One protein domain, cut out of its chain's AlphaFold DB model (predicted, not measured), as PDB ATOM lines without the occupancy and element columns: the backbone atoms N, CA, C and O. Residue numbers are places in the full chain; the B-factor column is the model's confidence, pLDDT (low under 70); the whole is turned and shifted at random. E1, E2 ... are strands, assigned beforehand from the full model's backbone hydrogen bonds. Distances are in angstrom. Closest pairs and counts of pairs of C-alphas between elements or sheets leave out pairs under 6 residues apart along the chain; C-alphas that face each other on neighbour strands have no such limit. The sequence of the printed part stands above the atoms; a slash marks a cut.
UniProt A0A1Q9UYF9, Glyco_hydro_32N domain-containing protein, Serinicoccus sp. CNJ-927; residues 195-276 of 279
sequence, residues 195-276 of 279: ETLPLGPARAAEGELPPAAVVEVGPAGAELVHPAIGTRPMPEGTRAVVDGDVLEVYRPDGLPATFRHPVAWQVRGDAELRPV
ATOM      1  N   GLU A 195       0.369 -17.612  97.035       80.44
ATOM      2  CA  GLU A 195       0.947 -18.951  96.875       80.44
ATOM      3  C   GLU A 195       0.596 -19.919  98.012       80.44
ATOM      4  O   GLU A 195       0.584 -21.134  97.806       80.44
ATOM      5  N   THR A 196       0.311 -19.404  99.211       85.56
ATOM      6  CA  THR A 196       0.190 -20.229 100.426       85.56
ATOM      7  C   THR A 196      -1.242 -20.468 100.889       85.56
ATOM      8  O   THR A 196      -1.472 -21.394 101.672       85.56
ATOM      9  N   LEU A 197      -2.220 -19.692 100.410       87.31
ATOM     10  CA  LEU A 197      -3.616 -19.893 100.796       87.31
ATOM     11  C   LEU A 197      -4.120 -21.281 100.347       87.31
ATOM     12  O   LEU A 197      -4.034 -21.629  99.166       87.31
ATOM     13  N   PRO A 198      -4.702 -22.086 101.257       89.81
ATOM     14  CA  PRO A 198      -5.246 -23.397 100.921       89.81
ATOM     15  C   PRO A 198      -6.567 -23.231 100.162       89.81
ATOM     16  O   PRO A 198      -7.648 -23.232 100.741       89.81
ATOM     17  N   LEU A 199      -6.497 -23.044  98.849       92.75
ATOM     18  CA  LEU A 199      -7.670 -22.744  98.031       92.75
ATOM     19  C   LEU A 199      -8.324 -24.006  97.464       92.75
ATOM     20  O   LEU A 199      -7.671 -24.848  96.843       92.75
ATOM     21  N   GLY A 200      -9.646 -24.090  97.604       94.06
ATOM     22  CA  GLY A 200     -10.466 -25.118  96.978       94.06
ATOM     23  C   GLY A 200     -10.573 -24.974  95.450       94.06
ATOM     24  O   GLY A 200      -9.926 -24.109  94.840       94.06
ATOM     25  N   PRO A 201     -11.396 -25.828  94.810       95.19
ATOM     26  CA  PRO A 201     -11.623 -25.760  93.371       95.19
ATOM     27  C   PRO A 201     -12.300 -24.441  92.983       95.19
ATOM     28  O   PRO A 201     -13.183 -23.953  93.694       95.19
ATOM     29  N   ALA A 202     -11.889 -23.887  91.842       95.94
ATOM     30  CA  ALA A 202     -12.506 -22.704  91.258       95.94
ATOM     31  C   ALA A 202     -13.904 -23.015  90.713       95.94
ATOM     32  O   ALA A 202     -14.170 -24.108  90.204       95.94
ATOM     33  N   ARG A 203     -14.799 -22.037  90.830       96.56
ATOM     34  CA  ARG A 203     -16.140 -22.038  90.236       96.56
ATOM     35  C   ARG A 203     -16.514 -20.618  89.835       96.56
ATOM     36  O   ARG A 203     -16.013 -19.677  90.439       96.56
ATOM     37  N   ALA A 204     -17.435 -20.462  88.889       97.25
ATOM     38  CA  ALA A 204     -17.978 -19.148  88.561       97.25
ATOM     39  C   ALA A 204     -18.540 -18.460  89.819       97.25
ATOM     40  O   ALA A 204     -19.213 -19.094  90.644       97.25
ATOM     41  N   ALA A 205     -18.225 -17.178  89.969       95.69
ATOM     42  CA  ALA A 205     -18.649 -16.350  91.079       95.69
ATOM     43  C   ALA A 205     -19.855 -15.509  90.650       95.69
ATOM     44  O   ALA A 205     -19.745 -14.629  89.803       95.69
ATOM     45  N   GLU A 206     -21.015 -15.771  91.245       96.12
ATOM     46  CA  GLU A 206     -22.223 -14.984  91.008       96.12
ATOM     47  C   GLU A 206     -23.057 -14.924  92.289       96.12
ATOM     48  O   GLU A 206     -23.286 -15.944  92.946       96.12
ATOM     49  N   GLY A 207     -23.521 -13.725  92.637       96.94
ATOM     50  CA  GLY A 207     -24.333 -13.498  93.827       96.94
ATOM     51  C   GLY A 207     -23.495 -13.303  95.088       96.94
ATOM     52  O   GLY A 207     -22.411 -12.731  95.039       96.94
ATOM     53  N   GLU A 208     -24.042 -13.705  96.232       97.81
ATOM     54  CA  GLU A 208     -23.439 -13.478  97.548       97.81
ATOM     55  C   GLU A 208     -22.104 -14.219  97.717       97.81
ATOM     56  O   GLU A 208     -21.991 -15.414  97.426       97.81
ATOM     57  N   LEU A 209     -21.090 -13.498  98.200       97.38
ATOM     58  CA  LEU A 209     -19.785 -14.061  98.513       97.38
ATOM     59  C   LEU A 209     -19.843 -14.837  99.842       97.38
ATOM     60  O   LEU A 209     -20.384 -14.339 100.827       97.38
ATOM     61  N   PRO A 210     -19.270 -16.053  99.900       95.56
ATOM     62  CA  PRO A 210     -19.139 -16.805 101.138       95.56
ATOM     63  C   PRO A 210     -18.151 -16.109 102.092       95.56
ATOM     64  O   PRO A 210     -17.279 -15.369 101.639       95.56
ATOM     65  N   PRO A 211     -18.192 -16.423 103.398       93.19
ATOM     66  CA  PRO A 211     -17.395 -15.734 104.417       93.19
ATOM     67  C   PRO A 211     -15.889 -16.035 104.368       93.19
ATOM     68  O   PRO A 211     -15.161 -15.569 105.230       93.19
ATOM     69  N   ALA A 212     -15.411 -16.876 103.450       95.00
ATOM     70  CA  ALA A 212     -13.986 -17.158 103.286       95.00
ATOM     71  C   ALA A 212     -13.703 -17.589 101.843       95.00
ATOM     72  O   ALA A 212     -13.971 -18.736 101.460       95.00
ATOM     73  N   ALA A 213     -13.202 -16.674 101.019       96.25
ATOM     74  CA  ALA A 213     -12.932 -16.948  99.612       96.25
ATOM     75  C   ALA A 213     -11.953 -15.959  98.987       96.25
ATOM     76  O   ALA A 213     -11.836 -14.818  99.419       96.25
ATOM     77  N   VAL A 214     -11.317 -16.404  97.909       96.69
ATOM     78  CA  VAL A 214     -10.617 -15.552  96.950       96.69
ATOM     79  C   VAL A 214     -11.457 -15.478  95.683       96.69
ATOM     80  O   VAL A 214     -11.957 -16.499  95.205       96.69
ATOM     81  N   VAL A 215     -11.622 -14.275  95.153       97.44
ATOM     82  CA  VAL A 215     -12.298 -13.981  93.892       97.44
ATOM     83  C   VAL A 215     -11.272 -13.403  92.930       97.44
ATOM     84  O   VAL A 215     -10.579 -12.452  93.277       97.44
ATOM     85  N   GLU A 216     -11.191 -13.969  91.736       97.31
ATOM     86  CA  GLU A 216     -10.330 -13.514  90.646       97.31
ATOM     87  C   GLU A 216     -11.205 -13.026  89.501       97.31
ATOM     88  O   GLU A 216     -12.165 -13.700  89.119       97.31
ATOM     89  N   VAL A 217     -10.886 -11.860  88.950       98.06
ATOM     90  CA  VAL A 217     -11.703 -11.231  87.911       98.06
ATOM     91  C   VAL A 217     -11.145 -11.506  86.523       98.06
ATOM     92  O   VAL A 217      -9.973 -11.242  86.244       98.06
ATOM     93  N   GLY A 218     -12.012 -12.024  85.656       97.81
ATOM     94  CA  GLY A 218     -11.696 -12.375  84.281       97.81
ATOM     95  C   GLY A 218     -11.688 -11.179  83.318       97.81
ATOM     96  O   GLY A 218     -11.944 -10.036  83.718       97.81
ATOM     97  N   PRO A 219     -11.400 -11.426  82.027       97.50
ATOM     98  CA  PRO A 219     -11.196 -10.378  81.025       97.50
ATOM     99  C   PRO A 219     -12.396  -9.462  80.773       97.50
ATOM    100  O   PRO A 219     -12.215  -8.317  80.363       97.50
ATOM    101  N   ALA A 220     -13.631  -9.929  80.994       97.38
ATOM    102  CA  ALA A 220     -14.805  -9.069  80.809       97.38
ATOM    103  C   ALA A 220     -15.068  -8.135  82.007       97.38
ATOM    104  O   ALA A 220     -15.946  -7.272  81.926       97.38
ATOM    105  N   GLY A 221     -14.295  -8.272  83.090       97.81
ATOM    106  CA  GLY A 221     -14.469  -7.510  84.317       97.81
ATOM    107  C   GLY A 221     -15.677  -7.961  85.139       97.81
ATOM    108  O   GLY A 221     -16.549  -8.716  84.698       97.81
ATOM    109  N   ALA A 222     -15.736  -7.460  86.366       98.25
ATOM    110  CA  ALA A 222     -16.796  -7.756  87.312       98.25
ATOM    111  C   ALA A 222     -17.107  -6.539  88.190       98.25
ATOM    112  O   ALA A 222     -16.455  -5.496  88.127       98.25
ATOM    113  N   GLU A 223     -18.121  -6.667  89.033       98.12
ATOM    114  CA  GLU A 223     -18.514  -5.662  90.008       98.12
ATOM    115  C   GLU A 223     -18.771  -6.315  91.360       98.12
ATOM    116  O   GLU A 223     -19.396  -7.374  91.453       98.12
ATOM    117  N   LEU A 224     -18.328  -5.634  92.412       98.00
ATOM    118  CA  LEU A 224     -18.731  -5.898  93.782       98.00
ATOM    119  C   LEU A 224     -19.897  -4.984  94.137       98.00
ATOM    120  O   LEU A 224     -19.828  -3.774  93.936       98.00
ATOM    121  N   VAL A 225     -20.966  -5.552  94.677       98.12
ATOM    122  CA  VAL A 225     -22.190  -4.839  95.035       98.12
ATOM    123  C   VAL A 225     -22.458  -5.033  96.518       98.12
ATOM    124  O   VAL A 225     -22.597  -6.163  96.985       98.12
ATOM    125  N   HIS A 226     -22.578  -3.930  97.250       97.81
ATOM    126  CA  HIS A 226     -22.940  -3.936  98.661       97.81
ATOM    127  C   HIS A 226     -24.074  -2.945  98.936       97.81
ATOM    128  O   HIS A 226     -24.014  -1.806  98.469       97.81
ATOM    129  N   PRO A 227     -25.106  -3.323  99.711       95.56
ATOM    130  CA  PRO A 227     -26.283  -2.479  99.915       95.56
ATOM    131  C   PRO A 227     -25.991  -1.149 100.626       95.56
ATOM    132  O   PRO A 227     -26.688  -0.176 100.362       95.56
ATOM    133  N   ALA A 228     -24.981  -1.093 101.503       94.62
ATOM    134  CA  ALA A 228     -24.642   0.125 102.252       94.62
ATOM    135  C   ALA A 228     -23.448   0.908 101.674       94.62
ATOM    136  O   ALA A 228     -23.390   2.123 101.808       94.62
ATOM    137  N   ILE A 229     -22.508   0.220 101.014       95.31
ATOM    138  CA  ILE A 229     -21.239   0.811 100.528       95.31
ATOM    139  C   ILE A 229     -21.345   1.163  99.031       95.31
ATOM    140  O   ILE A 229     -20.633   2.031  98.519       95.31
ATOM    141  N   GLY A 230     -22.286   0.528  98.328       96.56
ATOM    142  CA  GLY A 230     -22.551   0.722  96.910       96.56
ATOM    143  C   GLY A 230     -21.807  -0.274  96.027       96.56
ATOM    144  O   GLY A 230     -21.381  -1.344  96.464       96.56
ATOM    145  N   THR A 231     -21.683   0.086  94.752       97.31
ATOM    146  CA  THR A 231     -21.009  -0.733  93.743       97.31
ATOM    147  C   THR A 231     -19.548  -0.314  93.593       97.31
ATOM    148  O   THR A 231     -19.213   0.877  93.633       97.31
ATOM    149  N   ARG A 232     -18.668  -1.298  93.406       96.31
ATOM    150  CA  ARG A 232     -17.243  -1.119  93.127       96.31
ATOM    151  C   ARG A 232     -16.877  -1.894  91.856       96.31
ATOM    152  O   ARG A 232     -17.077  -3.108  91.827       96.31
ATOM    153  N   PRO A 233     -16.360  -1.223  90.812       96.12
ATOM    154  CA  PRO A 233     -15.906  -1.915  89.615       96.12
ATOM    155  C   PRO A 233     -14.631  -2.700  89.920       96.12
ATOM    156  O   PRO A 233     -13.719  -2.190  90.575       96.12
ATOM    157  N   MET A 234     -14.554  -3.915  89.392       96.75
ATOM    158  CA  MET A 234     -13.362  -4.745  89.405       96.75
ATOM    159  C   MET A 234     -12.901  -4.965  87.957       96.75
ATOM    160  O   MET A 234     -13.547  -5.714  87.223       96.75
ATOM    161  N   PRO A 235     -11.837  -4.287  87.493       97.12
ATOM    162  CA  PRO A 235     -11.256  -4.581  86.184       97.12
ATOM    163  C   PRO A 235     -10.629  -5.984  86.150       97.12
ATOM    164  O   PRO A 235     -10.395  -6.589  87.200       97.12
ATOM    165  N   GLU A 236     -10.320  -6.464  84.945       97.69
ATOM    166  CA  GLU A 236      -9.547  -7.692  84.719       97.69
ATOM    167  C   GLU A 236      -8.316  -7.767  85.637       97.69
ATOM    168  O   GLU A 236      -7.644  -6.761  85.880       97.69
ATOM    169  N   GLY A 237      -8.044  -8.961  86.166       95.75
ATOM    170  CA  GLY A 237      -6.899  -9.221  87.038       95.75
ATOM    171  C   GLY A 237      -7.060  -8.707  88.469       95.75
ATOM    172  O   GLY A 237      -6.149  -8.862  89.276       95.75
ATOM    173  N   THR A 238      -8.203  -8.102  88.814       97.25
ATOM    174  CA  THR A 238      -8.507  -7.769  90.210       97.25
ATOM    175  C   THR A 238      -8.670  -9.044  91.023       97.25
ATOM    176  O   THR A 238      -9.427  -9.938  90.643       97.25
ATOM    177  N   ARG A 239      -8.018  -9.077  92.184       96.44
ATOM    178  CA  ARG A 239      -8.189 -10.106  93.203       96.44
ATOM    179  C   ARG A 239      -8.932  -9.517  94.390       96.44
ATOM    180  O   ARG A 239      -8.516  -8.494  94.924       96.44
ATOM    181  N   ALA A 240      -9.993 -10.167  94.843       97.00
ATOM    182  CA  ALA A 240     -10.646  -9.836  96.104       97.00
ATOM    183  C   ALA A 240     -10.542 -11.011  97.079       97.00
ATOM    184  O   ALA A 240     -10.716 -12.162  96.688       97.00
ATOM    185  N   VAL A 241     -10.265 -10.730  98.347       96.69
ATOM    186  CA  VAL A 241     -10.192 -11.731  99.411       96.69
ATOM    187  C   VAL A 241     -11.219 -11.389 100.476       96.69
ATOM    188  O   VAL A 241     -11.279 -10.261 100.957       96.69
ATOM    189  N   VAL A 242     -12.050 -12.372 100.807       96.12
ATOM    190  CA  VAL A 242     -13.074 -12.290 101.848       96.12
ATOM    191  C   VAL A 242     -12.624 -13.134 103.030       96.12
ATOM    192  O   VAL A 242     -12.345 -14.322 102.847       96.12
ATOM    193  N   ASP A 243     -12.616 -12.541 104.221       93.25
ATOM    194  CA  ASP A 243     -12.444 -13.240 105.496       93.25
ATOM    195  C   ASP A 243     -13.403 -12.675 106.555       93.25
ATOM    196  O   ASP A 243     -13.234 -11.580 107.096       93.25
ATOM    197  N   GLY A 244     -14.473 -13.421 106.816       91.75
ATOM    198  CA  GLY A 244     -15.571 -13.014 107.681       91.75
ATOM    199  C   GLY A 244     -16.257 -11.749 107.172       91.75
ATOM    200  O   GLY A 244     -16.865 -11.752 106.104       91.75
ATOM    201  N   ASP A 245     -16.163 -10.686 107.970       92.38
ATOM    202  CA  ASP A 245     -16.764  -9.381 107.680       92.38
ATOM    203  C   ASP A 245     -15.807  -8.474 106.882       92.38
ATOM    204  O   ASP A 245     -16.159  -7.337 106.572       92.38
ATOM    205  N   VAL A 246     -14.586  -8.938 106.590       95.56
ATOM    206  CA  VAL A 246     -13.547  -8.164 105.904       95.56
ATOM    207  C   VAL A 246     -13.500  -8.534 104.427       95.56
ATOM    208  O   VAL A 246     -13.507  -9.709 104.057       95.56
ATOM    209  N   LEU A 247     -13.422  -7.505 103.588       97.62
ATOM    210  CA  LEU A 247     -13.160  -7.613 102.161       97.62
ATOM    211  C   LEU A 247     -11.929  -6.769 101.822       97.62
ATOM    212  O   LEU A 247     -11.950  -5.549 101.983       97.62
ATOM    213  N   GLU A 248     -10.902  -7.408 101.276       98.12
ATOM    214  CA  GLU A 248      -9.726  -6.742 100.718       98.12
ATOM    215  C   GLU A 248      -9.716  -6.899  99.197       98.12
ATOM    216  O   GLU A 248      -9.860  -8.006  98.684       98.12
ATOM    217  N   VAL A 249      -9.557  -5.802  98.463       98.12
ATOM    218  CA  VAL A 249      -9.549  -5.777  96.995       98.12
ATOM    219  C   VAL A 249      -8.206  -5.253  96.513       98.12
ATOM    220  O   VAL A 249      -7.806  -4.154  96.881       98.12
ATOM    221  N   TYR A 250      -7.548  -6.010  95.645       97.25
ATOM    222  CA  TYR A 250      -6.241  -5.722  95.068       97.25
ATOM    223  C   TYR A 250      -6.366  -5.638  93.551       97.25
ATOM    224  O   TYR A 250      -6.753  -6.603  92.891       97.25
ATOM    225  N   ARG A 251      -6.070  -4.468  92.991       94.06
ATOM    226  CA  ARG A 251      -6.182  -4.200  91.552       94.06
ATOM    227  C   ARG A 251      -4.788  -4.234  90.913       94.06
ATOM    228  O   ARG A 251      -3.869  -3.733  91.548       94.06
ATOM    229  N   PRO A 252      -4.629  -4.713  89.663       90.00
ATOM    230  CA  PRO A 252      -3.324  -4.703  88.985       90.00
ATOM    231  C   PRO A 252      -2.725  -3.297  88.831       90.00
ATOM    232  O   PRO A 252      -1.528  -3.090  89.015       90.00
ATOM    233  N   ASP A 253      -3.590  -2.326  88.525       84.94
ATOM    234  CA  ASP A 253      -3.222  -0.933  88.260       84.94
ATOM    235  C   ASP A 253      -4.045   0.024  89.130       84.94
ATOM    236  O   ASP A 253      -4.845   0.836  88.650       84.94
ATOM    237  N   GLY A 254      -3.908  -0.098  90.448       91.31
ATOM    238  CA  GLY A 254      -4.540   0.841  91.362       91.31
ATOM    239  C   GLY A 254      -4.325   0.518  92.828       91.31
ATOM    240  O   GLY A 254      -3.773  -0.513  93.189       91.31
ATOM    241  N   LEU A 255      -4.813   1.426  93.666       95.50
ATOM    242  CA  LEU A 255      -4.770   1.265  95.111       95.50
ATOM    243  C   LEU A 255      -5.624   0.074  95.565       95.50
ATOM    244  O   LEU A 255      -6.699  -0.154  94.984       95.50
ATOM    245  N   PRO A 256      -5.195  -0.630  96.625       97.50
ATOM    246  CA  PRO A 256      -6.041  -1.597  97.293       97.50
ATOM    247  C   PRO A 256      -7.243  -0.907  97.950       97.50
ATOM    248  O   PRO A 256      -7.300   0.320  98.082       97.50
ATOM    249  N   ALA A 257      -8.231  -1.704  98.340       98.12
ATOM    250  CA  ALA A 257      -9.370  -1.239  99.115       98.12
ATOM    251  C   ALA A 257      -9.740  -2.255 100.199       98.12
ATOM    252  O   ALA A 257      -9.974  -3.423  99.891       98.12
ATOM    253  N   THR A 258      -9.834  -1.799 101.442       98.38
ATOM    254  CA  THR A 258     -10.159  -2.612 102.617       98.38
ATOM    255  C   THR A 258     -11.471  -2.159 103.232       98.38
ATOM    256  O   THR A 258     -11.568  -1.056 103.765       98.38
ATOM    257  N   PHE A 259     -12.473  -3.026 103.200       97.00
ATOM    258  CA  PHE A 259     -13.785  -2.770 103.781       97.00
ATOM    259  C   PHE A 259     -14.051  -3.736 104.926       97.00
ATOM    260  O   PHE A 259     -13.625  -4.892 104.886       97.00
ATOM    261  N   ARG A 260     -14.840  -3.289 105.904       94.12
ATOM    262  CA  ARG A 260     -15.432  -4.165 106.915       94.12
ATOM    263  C   ARG A 260     -16.928  -3.918 107.010       94.12
ATOM    264  O   ARG A 260     -17.357  -2.801 107.276       94.12
ATOM    265  N   HIS A 261     -17.728  -4.966 106.847       93.44
ATOM    266  CA  HIS A 261     -19.166  -4.888 107.072       93.44
ATOM    267  C   HIS A 261     -19.776  -6.281 107.333       93.44
ATOM    268  O   HIS A 261     -19.414  -7.234 106.649       93.44
ATOM    269  N   PRO A 262     -20.737  -6.431 108.271       90.25
ATOM    270  CA  PRO A 262     -21.341  -7.733 108.596       90.25
ATOM    271  C   PRO A 262     -22.269  -8.289 107.503       90.25
ATOM    272  O   PRO A 262     -22.676  -9.448 107.553       90.25
ATOM    273  N   VAL A 263     -22.667  -7.456 106.539       93.62
ATOM    274  CA  VAL A 263     -23.436  -7.892 105.366       93.62
ATOM    275  C   VAL A 263     -22.464  -8.304 104.272       93.62
ATOM    276  O   VAL A 263     -21.580  -7.537 103.902       93.62
ATOM    277  N   ALA A 264     -22.667  -9.504 103.736       96.19
ATOM    278  CA  ALA A 264     -21.845 -10.034 102.664       96.19
ATOM    279  C   ALA A 264     -21.955  -9.190 101.384       96.19
ATOM    280  O   ALA A 264     -23.025  -8.711 100.993       96.19
ATOM    281  N   TRP A 265     -20.824  -9.051 100.700       98.00
ATOM    282  CA  TRP A 265     -20.762  -8.492  99.357       98.00
ATOM    283  C   TRP A 265     -21.341  -9.468  98.334       98.00
ATOM    284  O   TRP A 265     -21.289 -10.684  98.510       98.00
ATOM    285  N   GLN A 266     -21.861  -8.935  97.232       98.19
ATOM    286  CA  GLN A 266     -22.237  -9.720  96.060       98.19
ATOM    287  C   GLN A 266     -21.268  -9.455  94.914       98.19
ATOM    288  O   GLN A 266     -20.808  -8.329  94.753       98.19
ATOM    289  N   VAL A 267     -21.017 -10.459  94.082       98.25
ATOM    290  CA  VAL A 267     -20.251 -10.324  92.839       98.25
ATOM    291  C   VAL A 267     -21.145 -10.551  91.622       98.25
ATOM    292  O   VAL A 267     -22.052 -11.392  91.641       98.25
ATOM    293  N   ARG A 268     -20.914  -9.771  90.565       97.88
ATOM    294  CA  ARG A 268     -21.585  -9.892  89.263       97.88
ATOM    295  C   ARG A 268     -20.573  -9.705  88.141       97.88
ATOM    296  O   ARG A 268     -19.718  -8.834  88.248       97.88
ATOM    297  N   GLY A 269     -20.719 -10.455  87.055       97.56
ATOM    298  CA  GLY A 269     -19.837 -10.363  85.890       97.56
ATOM    299  C   GLY A 269     -18.893 -11.556  85.776       97.56
ATOM    300  O   GLY A 269     -19.207 -12.648  86.243       97.56
ATOM    301  N   ASP A 270     -17.768 -11.345  85.106       98.06
ATOM    302  CA  ASP A 270     -16.786 -12.382  84.810       98.06
ATOM    303  C   ASP A 270     -15.796 -12.518  85.965       98.06
ATOM    304  O   ASP A 270     -14.819 -11.775  86.071       98.06
ATOM    305  N   ALA A 271     -16.096 -13.431  86.885       98.06
ATOM    306  CA  ALA A 271     -15.253 -13.715  88.032       98.06
ATOM    307  C   ALA A 271     -15.304 -15.197  88.409       98.06
ATOM    308  O   ALA A 271     -16.344 -15.858  88.316       98.06
ATOM    309  N   GLU A 272     -14.182 -15.707  88.901       97.94
ATOM    310  CA  GLU A 272     -14.075 -17.028  89.505       97.94
ATOM    311  C   GLU A 272     -13.857 -16.901  91.007       97.94
ATOM    312  O   GLU A 272     -13.116 -16.049  91.484       97.94
ATOM    313  N   LEU A 273     -14.496 -17.780  91.768       97.56
ATOM    314  CA  LEU A 273     -14.371 -17.869  93.209       97.56
ATOM    315  C   LEU A 273     -13.715 -19.186  93.600       97.56
ATOM    316  O   LEU A 273     -14.119 -20.262  93.152       97.56
ATOM    317  N   ARG A 274     -12.766 -19.101  94.530       96.81
ATOM    318  CA  ARG A 274     -12.133 -20.233  95.203       96.81
ATOM    319  C   ARG A 274     -12.354 -20.106  96.712       96.81
ATOM    320  O   ARG A 274     -11.913 -19.120  97.295       96.81
ATOM    321  N   PRO A 275     -13.030 -21.061  97.375       95.06
ATOM    322  CA  PRO A 275     -13.182 -21.007  98.826       95.06
ATOM    323  C   PRO A 275     -11.824 -21.207  99.508       95.06
ATOM    324  O   PRO A 275     -11.031 -22.043  99.065       95.06
ATOM    325  N   VAL A 276     -11.575 -20.482 100.599       90.81
ATOM    326  CA  VAL A 276     -10.413 -20.738 101.460       90.81
ATOM    327  C   VAL A 276     -10.749 -21.935 102.345       90.81
ATOM    328  O   VAL A 276     -11.705 -21.910 103.123       90.81
TER     329      VAL A 276
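AT A GLANCE: This is residues 195 to 276 of the 279 residues of the protein "Glyco_hydro_32N domain-containing protein" of Serinicoccus sp. CNJ-927 (UniProt A0A1Q9UYF9). One strongly twisted sheet of six strands folds over on itself at bends in E1 and E6, making two walls partly face to face, open between E2 and E5. E3, E4 and E5 widen one wall; E2 edges the other, and residues 203 to 208 run along E6. The printed part has 82 residues, 44 of them in the six strands E1 to E6 in chain order, with no named helix; the class is all strand, the neighbour strands are antiparallel, and the whole is compact, with a radius of gyration of the C-alphas of 11.4 A and spans of 30 by 25 by 23 A.

IN THESE COORDINATES: E1, residues 212 to 226, measures 16.6 A from C-alpha 212 at (-13.986, -17.158, 103.286). E2 is 230 to 234, E3 239 to 243, E4 246 to 250 and E5 257 to 260. E6, 266 to 275, measures 14.7 A, ending at (-13.182, -21.007, 98.826).

HOW THE PARTS SIT: E1 bends by 139 degrees at 219, E6 by 130 at 269. E2 and E3 lie on one side of E1, with N 224 to O 232 and N 215 to O 240 at 2.9 and 2.8 A; E6 is on the other, with N 216 to O 272 at 2.8 A. E3, E4 and E5 form a meander, successive antiparallel neighbours, with N 241 to O 248 and N 247 to O 259 at 2.8 and 2.9 A. E2 and E5 are apart.

THE WHOLE: The farthest C-alphas, Glu 195 and Ala 228, are 32.4 A apart. The printed part has no cut, no link is long, and no printed residue is under 70 in pLDDT.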